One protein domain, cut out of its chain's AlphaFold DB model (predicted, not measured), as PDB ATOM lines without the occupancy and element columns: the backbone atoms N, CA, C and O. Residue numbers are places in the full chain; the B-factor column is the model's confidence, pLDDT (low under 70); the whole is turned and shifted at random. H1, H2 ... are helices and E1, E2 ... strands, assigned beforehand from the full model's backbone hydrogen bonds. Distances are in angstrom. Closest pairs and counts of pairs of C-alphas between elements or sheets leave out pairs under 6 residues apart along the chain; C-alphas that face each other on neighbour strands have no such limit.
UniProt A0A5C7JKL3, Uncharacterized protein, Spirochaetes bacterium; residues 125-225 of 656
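AT A GLANCE: This is residues 125 to 225 of the 656 residues of an uncharacterized protein of Spirochaetes bacterium (UniProt A0A5C7JKL3). Little regular structure: H3 covers a small sheet, the helical hairpin of H1 and H2 lies beyond H3, and long loops, among them residues 152 to 174, fill the opposite end. The 101 printed residues, 34 in named elements, hold E1, E2, E3, H1, H2, H3 in chain order, class mixed; the antiparallel sheet runs E2, E1, E3. It is compact, radius of gyration of the C-alphas 14.4 A, spanning 41 by 29 by 26 A.

HOW THE PARTS SIT: Start at E1, residues 141 to 143: N 142 is 2.8 A from O 150 of E2, residues 149 to 151, and O 141 is 2.8 A from N 177 of E3, residues 175 to 177. H3, residues 213 to 220, is on the sheet, height 9.0 A; C-alphas 177 and 214 are the closest of E3 and H3, 5.4 A. H2, residues 199 to 205, only just touches H3, 3 pairs within 8 A, closest C-alphas 201 and 219, 7.2 A. H1, residues 185 to 194, touches H2, closest C-alphas 189 and 202, 6.1 A. Every O i to N i+4 pair is within hydrogen-bond range in H1, 2 of 4 in H3, 1 of 3 in H2 with 2 of 4 i+3 pairs.

IN THESE COORDINATES: Find C-alpha 141 at (368.412, 316.267, 255.176), where E1 begins; H1 runs 14.1 A and H3 11.6 A from first to last C-alpha, and H3 ends with C-alpha 220 at (367.042, 317.142, 266.480).

THE WHOLE: The printed part has no cut; E2 to E3 is a long link; pLDDT is under 70 at residues 127 to 129, 163 to 164 and 222 to 225.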
ATOM      1  N   TYR A 125     359.832 323.415 251.180       81.00
ATOM      2  CA  TYR A 125     358.732 322.467 251.017       81.00
ATOM      3  C   TYR A 125     358.672 321.888 249.607       81.00
ATOM      4  O   TYR A 125     358.742 322.612 248.615       81.00
ATOM      5  N   VAL A 126     358.489 320.574 249.547       70.56
ATOM      6  CA  VAL A 126     358.475 319.795 248.315       70.56
ATOM      7  C   VAL A 126     357.045 319.430 247.923       70.56
ATOM      8  O   VAL A 126     356.280 318.915 248.740       70.56
ATOM      9  N   ASN A 127     356.725 319.642 246.643       63.47
ATOM     10  CA  ASN A 127     355.426 319.320 246.038       63.47
ATOM     11  C   ASN A 127     355.531 318.322 244.861       63.47
ATOM     12  O   ASN A 127     354.546 318.083 244.168       63.47
ATOM     13  N   SER A 128     356.716 317.765 244.581       61.34
ATOM     14  CA  SER A 128     356.983 316.896 243.420       61.34
ATOM     15  C   SER A 128     358.236 316.030 243.641       61.34
ATOM     16  O   SER A 128     358.944 316.250 244.619       61.34
ATOM     17  N   PRO A 129     358.566 315.063 242.759       67.94
ATOM     18  CA  PRO A 129     359.888 314.434 242.756       67.94
ATOM     19  C   PRO A 129     360.991 315.493 242.660       67.94
ATOM     20  O   PRO A 129     360.825 316.473 241.926       67.94
ATOM     21  N   ILE A 130     362.087 315.306 243.397       74.75
ATOM     22  CA  ILE A 130     363.152 316.308 243.506       74.75
ATOM     23  C   ILE A 130     364.516 315.759 243.120       74.75
ATOM     24  O   ILE A 130     364.812 314.565 243.216       74.75
ATOM     25  N   GLN A 131     365.361 316.701 242.734       82.81
ATOM     26  CA  GLN A 131     366.794 316.544 242.665       82.81
ATOM     27  C   GLN A 131     367.377 317.186 243.929       82.81
ATOM     28  O   GLN A 131     367.528 318.400 243.980       82.81
ATOM     29  N   ALA A 132     367.628 316.384 244.961       87.44
ATOM     30  CA  ALA A 132     368.442 316.729 246.130       87.44
ATOM     31  C   ALA A 132     369.949 316.578 245.840       87.44
ATOM     32  O   ALA A 132     370.314 315.847 244.912       87.44
ATOM     33  N   GLU A 133     370.811 317.209 246.646       87.06
ATOM     34  CA  GLU A 133     372.277 317.169 246.486       87.06
ATOM     35  C   GLU A 133     373.080 316.672 247.702       87.06
ATOM     36  O   GLU A 133     372.638 316.663 248.853       87.06
ATOM     37  N   GLU A 134     374.324 316.276 247.424       91.25
ATOM     38  CA  GLU A 134     375.407 316.222 248.402       91.25
ATOM     39  C   GLU A 134     376.403 317.344 248.096       91.25
ATOM     40  O   GLU A 134     377.091 317.319 247.073       91.25
ATOM     41  N   PHE A 135     376.516 318.323 248.993       89.62
ATOM     42  CA  PHE A 135     377.407 319.464 248.811       89.62
ATOM     43  C   PHE A 135     378.569 319.420 249.807       89.62
ATOM     44  O   PHE A 135     378.377 319.445 251.023       89.62
ATOM     45  N   GLN A 136     379.804 319.359 249.295       88.44
ATOM     46  CA  GLN A 136     381.039 319.303 250.099       88.44
ATOM     47  C   GLN A 136     381.045 318.180 251.163       88.44
ATOM     48  O   GLN A 136     381.485 318.390 252.295       88.44
ATOM     49  N   GLY A 137     380.552 316.988 250.813       86.69
ATOM     50  CA  GLY A 137     380.494 315.838 251.724       86.69
ATOM     51  C   GLY A 137     379.330 315.872 252.721       86.69
ATOM     52  O   GLY A 137     379.271 315.037 253.623       86.69
ATOM     53  N   GLN A 138     378.425 316.851 252.608       89.94
ATOM     54  CA  GLN A 138     377.218 316.953 253.417       89.94
ATOM     55  C   GLN A 138     375.992 316.688 252.546       89.94
ATOM     56  O   GLN A 138     375.670 317.475 251.658       89.94
ATOM     57  N   LYS A 139     375.299 315.580 252.821       91.75
ATOM     58  CA  LYS A 139     374.007 315.282 252.206       91.75
ATOM     59  C   LYS A 139     372.931 316.190 252.773       91.75
ATOM     60  O   LYS A 139     372.920 316.480 253.975       91.75
ATOM     61  N   GLU A 140     372.017 316.609 251.916       92.38
ATOM     62  CA  GLU A 140     370.796 317.256 252.358       92.38
ATOM     63  C   GLU A 140     370.002 316.341 253.304       92.38
ATOM     64  O   GLU A 140     370.089 315.109 253.298       92.38
ATOM     65  N   THR A 141     369.258 316.969 254.207       92.44
ATOM     66  CA  THR A 141     368.412 316.267 255.176       92.44
ATOM     67  C   THR A 141     366.971 316.654 254.916       92.44
ATOM     68  O   THR A 141     366.676 317.815 254.645       92.44
ATOM     69  N   ILE A 142     366.067 315.691 255.025       90.62
ATOM     70  CA  ILE A 142     364.641 315.865 254.780       90.62
ATOM     71  C   ILE A 142     363.894 315.659 256.095       90.62
ATOM     72  O   ILE A 142     364.091 314.644 256.763       90.62
ATOM     73  N   ALA A 143     363.017 316.594 256.450       91.00
ATOM     74  CA  ALA A 143     361.942 316.354 257.406       91.00
ATOM     75  C   ALA A 143     360.701 315.859 256.657       91.00
ATOM     76  O   ALA A 143     360.175 316.554 255.788       91.00
ATOM     77  N   LEU A 144     360.236 314.663 256.999       88.00
ATOM     78  CA  LEU A 144     358.967 314.116 256.532       88.00
ATOM     79  C   LEU A 144     357.776 314.824 257.214       88.00
ATOM     80  O   LEU A 144     357.971 315.534 258.203       88.00
ATOM     81  N   PRO A 145     356.530 314.636 256.732       81.25
ATOM     82  CA  PRO A 145     355.346 315.268 257.327       81.25
ATOM     83  C   PRO A 145     355.059 314.870 258.782       81.25
ATOM     84  O   PRO A 145     354.378 315.598 259.496       81.25
ATOM     85  N   ASP A 146     355.569 313.723 259.228       78.69
ATOM     86  CA  ASP A 146     355.543 313.275 260.626       78.69
ATOM     87  C   ASP A 146     356.769 313.766 261.424       78.69
ATOM     88  O   ASP A 146     357.122 313.225 262.475       78.69
ATOM     89  N   ASP A 147     357.443 314.788 260.896       76.94
ATOM     90  CA  ASP A 147     358.679 315.390 261.374       76.94
ATOM     91  C   ASP A 147     359.888 314.437 261.387       76.94
ATOM     92  O   ASP A 147     360.965 314.850 261.819       76.94
ATOM     93  N   GLN A 148     359.789 313.180 260.937       85.12
ATOM     94  CA  GLN A 148     360.946 312.278 260.922       85.12
ATOM     95  C   GLN A 148     362.057 312.806 260.011       85.12
ATOM     96  O   GLN A 148     361.805 313.256 258.897       85.12
ATOM     97  N   LEU A 149     363.303 312.718 260.485       89.62
ATOM     98  CA  LEU A 149     364.472 313.123 259.712       89.62
ATOM     99  C   LEU A 149     365.064 311.942 258.948       89.62
ATOM    100  O   LEU A 149     365.489 310.961 259.563       89.62
ATOM    101  N   ILE A 150     365.174 312.087 257.630       88.56
ATOM    102  CA  ILE A 150     365.895 311.165 256.749       88.56
ATOM    103  C   ILE A 150     367.004 311.911 256.000       88.56
ATOM    104  O   ILE A 150     366.945 313.126 255.822       88.56
ATOM    105  N   GLU A 151     368.040 311.190 255.590       88.31
ATOM    106  CA  GLU A 151     369.080 311.718 254.702       88.31
ATOM    107  C   GLU A 151     368.702 311.432 253.250       88.31
ATOM    108  O   GLU A 151     368.053 310.424 252.964       88.31
ATOM    109  N   THR A 152     369.095 312.323 252.345       88.12
ATOM    110  CA  THR A 152     368.840 312.162 250.911       88.12
ATOM    111  C   THR A 152     369.667 311.029 250.313       88.12
ATOM    112  O   THR A 152     370.768 310.723 250.782       88.12
ATOM    113  N   ASN A 153     369.192 310.462 249.205       87.00
ATOM    114  CA  ASN A 153     369.941 309.468 248.433       87.00
ATOM    115  C   ASN A 153     370.966 310.090 247.467       87.00
ATOM    116  O   ASN A 153     371.692 309.361 246.797       87.00
ATOM    117  N   ALA A 154     371.053 311.420 247.399       86.12
ATOM    118  CA  ALA A 154     372.018 312.144 246.578       86.12
ATOM    119  C   ALA A 154     373.483 311.783 246.901       86.12
ATOM    120  O   ALA A 154     373.824 311.516 248.056       86.12
ATOM    121  N   GLU A 155     374.340 311.782 245.875       86.62
ATOM    122  CA  GLU A 155     375.778 311.445 245.968       86.62
ATOM    123  C   GLU A 155     376.693 312.486 245.292       86.62
ATOM    124  O   GLU A 155     377.909 312.318 245.246       86.62
ATOM    125  N   ALA A 156     376.123 313.550 244.723       88.06
ATOM    126  CA  ALA A 156     376.862 314.586 244.005       88.06
ATOM    127  C   ALA A 156     376.185 315.963 244.183       88.06
ATOM    128  O   ALA A 156     375.015 316.022 244.579       88.06
ATOM    129  N   PRO A 157     376.897 317.069 243.915       88.56
ATOM    130  CA  PRO A 157     376.311 318.406 243.894       88.56
ATOM    131  C   PRO A 157     375.452 318.621 242.638       88.56
ATOM    132  O   PRO A 157     375.680 317.968 241.613       88.56
ATOM    133  N   HIS A 158     374.503 319.562 242.689       82.75
ATOM    134  CA  HIS A 158     373.596 319.849 241.571       82.75
ATOM    135  C   HIS A 158     374.324 320.132 240.248       82.75
ATOM    136  O   HIS A 158     373.888 319.648 239.211       82.75
ATOM    137  N   GLU A 159     375.462 320.838 240.258       84.00
ATOM    138  CA  GLU A 159     376.211 321.174 239.034       84.00
ATOM    139  C   GLU A 159     376.757 319.950 238.288       84.00
ATOM    140  O   GLU A 159     377.137 320.046 237.122       84.00
ATOM    141  N   GLN A 160     376.851 318.807 238.968       85.19
ATOM    142  CA  GLN A 160     377.353 317.552 238.408       85.19
ATOM    143  C   GLN A 160     376.223 316.586 238.038       85.19
ATOM    144  O   GLN A 160     376.493 315.501 237.519       85.19
ATOM    145  N   MET A 161     374.970 316.964 238.293       79.69
ATOM    146  CA  MET A 161     373.798 316.148 238.019       79.69
ATOM    147  C   MET A 161     372.991 316.732 236.847       79.69
ATOM    148  O   MET A 161     372.784 317.940 236.792       79.69
ATOM    149  N   PRO A 162     372.478 315.910 235.912       73.25
ATOM    150  CA  PRO A 162     371.572 316.384 234.868       73.25
ATOM    151  C   PRO A 162     370.251 316.893 235.450       73.25
ATOM    152  O   PRO A 162     369.706 316.253 236.347       73.25
ATOM    153  N   ASP A 163     369.664 317.937 234.863       66.94
ATOM    154  CA  ASP A 163     368.376 318.513 235.299       66.94
ATOM    155  C   ASP A 163     367.212 317.501 235.314       66.94
ATOM    156  O   ASP A 163     366.181 317.729 235.937       66.94
ATOM    157  N   GLN A 164     367.329 316.372 234.604       68.31
ATOM    158  CA  GLN A 164     366.308 315.315 234.604       68.31
ATOM    159  C   GLN A 164     366.504 314.261 235.707       68.31
ATOM    160  O   GLN A 164     365.710 313.322 235.809       68.31
ATOM    161  N   GLN A 165     367.569 314.356 236.506       74.50
ATOM    162  CA  GLN A 165     367.890 313.361 237.522       74.50
ATOM    163  C   GLN A 165     367.025 313.556 238.769       74.50
ATOM    164  O   GLN A 165     367.136 314.550 239.475       74.50
ATOM    165  N   ILE A 166     366.210 312.552 239.085       76.38
ATOM    166  CA  ILE A 166     365.499 312.461 240.365       76.38
ATOM    167  C   ILE A 166     366.380 311.667 241.327       76.38
ATOM    168  O   ILE A 166     366.714 310.514 241.040       76.38
ATOM    169  N   THR A 167     366.748 312.266 242.455       79.25
ATOM    170  CA  THR A 167     367.494 311.574 243.519       79.25
ATOM    171  C   THR A 167     366.566 311.059 244.610       79.25
ATOM    172  O   THR A 167     366.809 309.977 245.136       79.25
ATOM    173  N   ASP A 168     365.463 311.765 244.881       80.50
ATOM    174  CA  ASP A 168     364.496 311.385 245.905       80.50
ATOM    175  C   ASP A 168     363.039 311.614 245.465       80.50
ATOM    176  O   ASP A 168     362.693 312.579 244.779       80.50
ATOM    177  N   VAL A 169     362.161 310.701 245.893       80.44
ATOM    178  CA  VAL A 169     360.704 310.797 245.728       80.44
ATOM    179  C   VAL A 169     360.087 310.870 247.116       80.44
ATOM    180  O   VAL A 169     360.105 309.888 247.859       80.44
ATOM    181  N   LEU A 170     359.561 312.042 247.464       77.75
ATOM    182  CA  LEU A 170     359.117 312.358 248.818       77.75
ATOM    183  C   LEU A 170     357.596 312.540 248.893       77.75
ATOM    184  O   LEU A 170     356.984 312.958 247.907       77.75
ATOM    185  N   PRO A 171     356.972 312.260 250.052       75.69
ATOM    186  CA  PRO A 171     355.598 312.672 250.321       75.69
ATOM    187  C   PRO A 171     355.434 314.193 250.218       75.69
ATOM    188  O   PRO A 171     356.356 314.944 250.552       75.69
ATOM    189  N   GLU A 172     354.241 314.647 249.833       73.88
ATOM    190  CA  GLU A 172     353.880 316.070 249.866       73.88
ATOM    191  C   GLU A 172     354.109 316.665 251.262       73.88
ATOM    192  O   GLU A 172     353.910 315.992 252.276       73.88
ATOM    193  N   ASN A 173     354.501 317.940 251.313       74.25
ATOM    194  CA  ASN A 173     354.845 318.676 252.536       74.25
ATOM    195  C   ASN A 173     356.119 318.205 253.256       74.25
ATOM    196  O   ASN A 173     356.402 318.683 254.356       74.25
ATOM    197  N   SER A 174     356.918 317.327 252.646       84.75
ATOM    198  CA  SER A 174     358.290 317.103 253.113       84.75
ATOM    199  C   SER A 174     359.109 318.389 252.968       84.75
ATOM    200  O   SER A 174     358.908 319.155 252.022       84.75
ATOM    201  N   TYR A 175     360.035 318.630 253.892       87.94
ATOM    202  CA  TYR A 175     360.876 319.823 253.914       87.94
ATOM    203  C   TYR A 175     362.353 319.461 253.776       87.94
ATOM    204  O   TYR A 175     362.887 318.716 254.597       87.94
ATOM    205  N   VAL A 176     363.025 320.019 252.771       90.25
ATOM    206  CA  VAL A 176     364.460 319.823 252.530       90.25
ATOM    207  C   VAL A 176     365.254 320.927 253.223       90.25
ATOM    208  O   VAL A 176     365.033 322.115 252.985       90.25
ATOM    209  N   PHE A 177     366.201 320.538 254.071       91.38
ATOM    210  CA  PHE A 177     367.209 321.431 254.631       91.38
ATOM    211  C   PHE A 177     368.406 321.491 253.682       91.38
ATOM    212  O   PHE A 177     369.048 320.466 253.453       91.38
ATOM    213  N   SER A 178     368.714 322.690 253.180       89.62
ATOM    214  CA  SER A 178     369.829 322.907 252.253       89.62
ATOM    215  C   SER A 178     371.176 322.569 252.900       89.62
ATOM    216  O   SER A 178     371.472 323.003 254.020       89.62
ATOM    217  N   ALA A 179     371.999 321.805 252.181       88.62
ATOM    218  CA  ALA A 179     373.395 321.545 252.532       88.62
ATOM    219  C   ALA A 179     374.339 322.660 252.043       88.62
ATOM    220  O   ALA A 179     375.452 322.804 252.561       88.62
ATOM    221  N   ARG A 180     373.892 323.452 251.063       86.12
ATOM    222  CA  ARG A 180     374.653 324.521 250.413       86.12
ATOM    223  C   ARG A 180     374.591 325.838 251.167       86.12
ATOM    224  O   ARG A 180     375.635 326.439 251.407       86.12
ATOM    225  N   ASN A 181     373.397 326.233 251.612       85.31
ATOM    226  CA  ASN A 181     373.195 327.471 252.354       85.31
ATOM    227  C   ASN A 181     373.995 327.424 253.658       85.31
ATOM    228  O   ASN A 181     373.674 326.669 254.576       85.31
ATOM    229  N   LYS A 182     375.044 328.238 253.750       88.31
ATOM    230  CA  LYS A 182     375.957 328.271 254.895       88.31
ATOM    231  C   LYS A 182     376.170 329.701 255.374       88.31
ATOM    232  O   LYS A 182     376.271 330.635 254.584       88.31
ATOM    233  N   LEU A 183     376.274 329.865 256.690       86.56
ATOM    234  CA  LEU A 183     376.731 331.104 257.323       86.56
ATOM    235  C   LEU A 183     377.975 330.846 258.153       86.56
ATOM    236  O   LEU A 183     378.128 329.779 258.749       86.56
ATOM    237  N   SER A 184     378.816 331.873 258.289       89.44
ATOM    238  CA  SER A 184     379.913 331.849 259.259       89.44
ATOM    239  C   SER A 184     379.396 331.454 260.646       89.44
ATOM    240  O   SER A 184     378.375 331.968 261.111       89.44
ATOM    241  N   ALA A 185     380.109 330.557 261.332       89.31
ATOM    242  CA  ALA A 185     379.619 329.969 262.578       89.31
ATOM    243  C   ALA A 185     379.267 331.018 263.643       89.31
ATOM    244  O   ALA A 185     378.278 330.865 264.349       89.31
ATOM    245  N   LYS A 186     380.019 332.125 263.716       87.25
ATOM    246  CA  LYS A 186     379.718 333.244 264.624       87.25
ATOM    247  C   LYS A 186     378.332 333.844 264.351       87.25
ATOM    248  O   LYS A 186     377.562 334.037 265.286       87.25
ATOM    249  N   THR A 187     378.033 334.130 263.087       86.12
ATOM    250  CA  THR A 187     376.776 334.767 262.667       86.12
ATOM    251  C   THR A 187     375.614 333.792 262.789       86.12
ATOM    252  O   THR A 187     374.583 334.132 263.360       86.12
ATOM    253  N   ALA A 188     375.807 332.550 262.343       88.56
ATOM    254  CA  ALA A 188     374.804 331.501 262.457       88.56
ATOM    255  C   ALA A 188     374.431 331.214 263.919       88.56
ATOM    256  O   ALA A 188     373.253 331.129 264.244       88.56
ATOM    257  N   MET A 189     375.410 331.115 264.823       88.88
ATOM    258  CA  MET A 189     375.142 330.904 266.251       88.88
ATOM    259  C   MET A 189     374.373 332.061 266.878       88.88
ATOM    260  O   MET A 189     373.468 331.816 267.671       88.88
ATOM    261  N   GLN A 190     374.724 333.302 266.532       86.25
ATOM    262  CA  GLN A 190     374.001 334.479 267.008       86.25
ATOM    263  C   GLN A 190     372.541 334.441 266.539       86.25
ATOM    264  O   GLN A 190     371.637 334.578 267.359       86.25
ATOM    265  N   LEU A 191     372.314 334.148 265.256       83.81
ATOM    266  CA  LEU A 191     370.972 334.036 264.693       83.81
ATOM    267  C   LEU A 191     370.162 332.909 265.346       83.81
ATOM    268  O   LEU A 191     369.002 333.096 265.688       83.81
ATOM    269  N   LEU A 192     370.766 331.740 265.581       87.81
ATOM    270  CA  LEU A 192     370.089 330.623 266.246       87.81
ATOM    271  C   LEU A 192     369.691 330.960 267.690       87.81
ATOM    272  O   LEU A 192     368.620 330.553 268.135       87.81
ATOM    273  N   LEU A 193     370.516 331.724 268.416       85.94
ATOM    274  CA  LEU A 193     370.160 332.231 269.746       85.94
ATOM    275  C   LEU A 193     368.998 333.233 269.678       85.94
ATOM    276  O   LEU A 193     368.101 333.170 270.515       85.94
ATOM    277  N   GLU A 194     368.982 334.118 268.679       83.69
ATOM    278  CA  GLU A 194     367.886 335.074 268.442       83.69
ATOM    279  C   GLU A 194     366.576 334.380 268.044       83.69
ATOM    280  O   GLU A 194     365.503 334.789 268.479       83.69
ATOM    281  N   LEU A 195     366.662 333.256 267.326       81.38
ATOM    282  CA  LEU A 195     365.544 332.339 267.064       81.38
ATOM    283  C   LEU A 195     365.111 331.535 268.308       81.38
ATOM    284  O   LEU A 195     364.270 330.635 268.225       81.38
ATOM    285  N   GLY A 196     365.693 331.825 269.474       80.25
ATOM    286  CA  GLY A 196     365.344 331.215 270.751       80.25
ATOM    287  C   GLY A 196     365.871 329.792 270.919       80.25
ATOM    288  O   GLY A 196     365.286 329.009 271.670       80.25
ATOM    289  N   MET A 197     366.919 329.385 270.198       84.88
ATOM    290  CA  MET A 197     367.584 328.100 270.428       84.88
ATOM    291  C   MET A 197     368.390 328.129 271.729       84.88
ATOM    292  O   MET A 197     369.074 329.107 272.031       84.88
ATOM    293  N   ASP A 198     368.345 327.038 272.496       82.88
ATOM    294  CA  ASP A 198     369.068 326.963 273.759       82.88
ATOM    295  C   ASP A 198     370.577 327.039 273.534       82.88
ATOM    296  O   ASP A 198     371.156 326.327 272.708       82.88
ATOM    297  N   LYS A 199     371.257 327.839 274.360       85.50
ATOM    298  CA  LYS A 199     372.715 328.014 274.293       85.50
ATOM    299  C   LYS A 199     373.479 326.687 274.376       85.50
ATOM    300  O   LYS A 199     374.548 326.560 273.784       85.50
ATOM    301  N   LYS A 200     372.943 325.695 275.098       85.44
ATOM    302  CA  LYS A 200     373.523 324.344 275.183       85.44
ATOM    303  C   LYS A 200     373.550 323.648 273.821       85.44
ATOM    304  O   LYS A 200     374.555 323.015 273.510       85.44
ATOM    305  N   ASP A 201     372.498 323.787 273.023       84.38
ATOM    306  CA  ASP A 201     372.401 323.169 271.701       84.38
ATOM    307  C   ASP A 201     373.196 323.946 270.656       84.38
ATOM    308  O   ASP A 201     373.954 323.343 269.901       84.38
ATOM    309  N   VAL A 202     373.149 325.281 270.692       89.00
ATOM    310  CA  VAL A 202     373.981 326.130 269.822       89.00
ATOM    311  C   VAL A 202     375.475 325.856 270.044       89.00
ATOM    312  O   VAL A 202     376.247 325.749 269.092       89.00
ATOM    313  N   ASN A 203     375.897 325.651 271.295       89.62
ATOM    314  CA  ASN A 203     377.284 325.310 271.617       89.62
ATOM    315  C   ASN A 203     377.738 323.956 271.045       89.62
ATOM    316  O   ASN A 203     378.943 323.771 270.875       89.62
ATOM    317  N   LYS A 204     376.830 323.022 270.719       90.75
ATOM    318  CA  LYS A 204     377.197 321.758 270.049       90.75
ATOM    319  C   LYS A 204     377.684 321.980 268.617       90.75
ATOM    320  O   LYS A 204     378.382 321.134 268.075       90.75
ATOM    321  N   LEU A 205     377.357 323.127 268.018       91.62
ATOM    322  CA  LEU A 205     377.836 323.524 266.692       91.62
ATOM    323  C   LEU A 205     379.210 324.216 266.749       91.62
ATOM    324  O   LEU A 205     379.766 324.600 265.718       91.62
ATOM    325  N   LYS A 206     379.777 324.405 267.950       86.62
ATOM    326  CA  LYS A 206     381.046 325.112 268.146       86.62
ATOM    327  C   LYS A 206     382.207 324.300 267.582       86.62
ATOM    328  O   LYS A 206     382.315 323.104 267.820       86.62
ATOM    329  N   GLY A 207     383.089 324.977 266.847       86.69
ATOM    330  CA  GLY A 207     384.219 324.354 266.148       86.69
ATOM    331  C   GLY A 207     383.988 324.173 264.647       86.69
ATOM    332  O   GLY A 207     384.954 323.967 263.915       86.69
ATOM    333  N   LYS A 208     382.749 324.327 264.164       89.31
ATOM    334  CA  LYS A 208     382.485 324.464 262.729       89.31
ATOM    335  C   LYS A 208     382.927 325.844 262.236       89.31
ATOM    336  O   LYS A 208     382.823 326.827 262.968       89.31
ATOM    337  N   LYS A 209     383.441 325.913 261.005       90.94
ATOM    338  CA  LYS A 209     383.772 327.189 260.339       90.94
ATOM    339  C   LYS A 209     382.506 327.889 259.847       90.94
ATOM    340  O   LYS A 209     382.332 329.089 260.050       90.94
ATOM    341  N   GLU A 210     381.611 327.098 259.277       92.25
ATOM    342  CA  GLU A 210     380.320 327.509 258.751       92.25
ATOM    343  C   GLU A 210     379.251 326.525 259.216       92.25
ATOM    344  O   GLU A 210     379.565 325.376 259.536       92.25
ATOM    345  N   ILE A 211     378.011 326.992 259.301       92.31
ATOM    346  CA  ILE A 211     376.866 326.221 259.780       92.31
ATOM    347  C   ILE A 211     375.787 326.257 258.704       92.31
ATOM    348  O   ILE A 211     375.372 327.343 258.288       92.31
ATOM    349  N   SER A 212     375.339 325.074 258.286       93.75
ATOM    350  CA  SER A 212     374.213 324.890 257.364       93.75
ATOM    351  C   SER A 212     372.911 324.553 258.109       93.75
ATOM    352  O   SER A 212     372.943 324.092 259.254       93.75
ATOM    353  N   PRO A 213     371.736 324.721 257.481       92.12
ATOM    354  CA  PRO A 213     370.463 324.216 257.992       92.12
ATOM    355  C   PRO A 213     370.474 322.721 258.321       92.12
ATOM    356  O   PRO A 213     369.856 322.311 259.304       92.12
ATOM    357  N   VAL A 214     371.214 321.918 257.549       93.69
ATOM    358  CA  VAL A 214     371.429 320.491 257.835       93.69
ATOM    359  C   VAL A 214     372.127 320.293 259.183       93.69
ATOM    360  O   VAL A 214     371.782 319.392 259.946       93.69
ATOM    361  N   ASP A 215     373.095 321.140 259.529       94.31
ATOM    362  CA  ASP A 215     373.773 321.051 260.825       94.31
ATOM    363  C   ASP A 215     372.824 321.299 261.996       94.31
ATOM    364  O   ASP A 215     372.935 320.635 263.028       94.31
ATOM    365  N   VAL A 216     371.896 322.241 261.828       92.38
ATOM    366  CA  VAL A 216     370.894 322.589 262.838       92.38
ATOM    367  C   VAL A 216     369.843 321.486 262.956       92.38
ATOM    368  O   VAL A 216     369.535 321.067 264.071       92.38
ATOM    369  N   SER A 217     369.334 320.957 261.838       92.19
ATOM    370  CA  SER A 217     368.344 319.872 261.860       92.19
ATOM    371  C   SER A 217     368.918 318.586 262.464       92.19
ATOM    372  O   SER A 217     368.243 317.909 263.238       92.19
ATOM    373  N   ASN A 218     370.201 318.295 262.235       91.50
ATOM    374  CA  ASN A 218     370.886 317.152 262.839       91.50
ATOM    375  C   ASN A 218     370.926 317.189 264.377       91.50
ATOM    376  O   ASN A 218     371.029 316.130 264.995       91.50
ATOM    377  N   LEU A 219     370.790 318.358 265.015       89.69
ATOM    378  CA  LEU A 219     370.666 318.454 266.476       89.69
ATOM    379  C   LEU A 219     369.348 317.865 267.001       89.69
ATOM    380  O   LEU A 219     369.282 317.488 268.170       89.69
ATOM    381  N   ALA A 220     368.319 317.768 266.152       85.50
ATOM    382  CA  ALA A 220     367.042 317.142 266.480       85.50
ATOM    383  C   ALA A 220     367.086 315.608 266.374       85.50
ATOM    384  O   ALA A 220     366.162 314.937 266.838       85.50
ATOM    385  N   LYS A 221     368.132 315.020 265.771       82.56
ATOM    386  CA  LYS A 221     368.249 313.558 265.698       82.56
ATOM    387  C   LYS A 221     368.357 312.994 267.125       82.56
ATOM    388  O   LYS A 221     369.163 313.485 267.918       82.56
ATOM    389  N   PRO A 222     367.570 311.962 267.479       66.06
ATOM    390  CA  PRO A 222     367.606 311.393 268.817       66.06
ATOM    391  C   PRO A 222     369.006 310.852 269.116       66.06
ATOM    392  O   PRO A 222     369.518 309.973 268.418       66.06
ATOM    393  N   THR A 223     369.640 311.356 270.175       59.84
ATOM    394  CA  THR A 223     370.881 310.771 270.675       59.84
ATOM    395  C   THR A 223     370.553 309.405 271.272       59.84
ATOM    396  O   THR A 223     369.688 309.277 272.141       59.84
ATOM    397  N   LYS A 224     371.220 308.349 270.790       53.56
ATOM    398  CA  LYS A 224     371.121 307.002 271.369       53.56
ATOM    399  C   LYS A 224     371.670 307.031 272.795       53.56
ATOM    400  O   LYS A 224     372.861 306.828 272.981       53.56
ATOM    401  N   ASN A 225     370.824 307.369 273.766       48.97
ATOM    402  CA  ASN A 225     370.831 306.936 275.165       48.97
ATOM    403  C   ASN A 225     370.027 307.921 276.014       48.97
ATOM    404  O   ASN A 225     370.473 309.018 276.325       48.97
TER     405      ASN A 225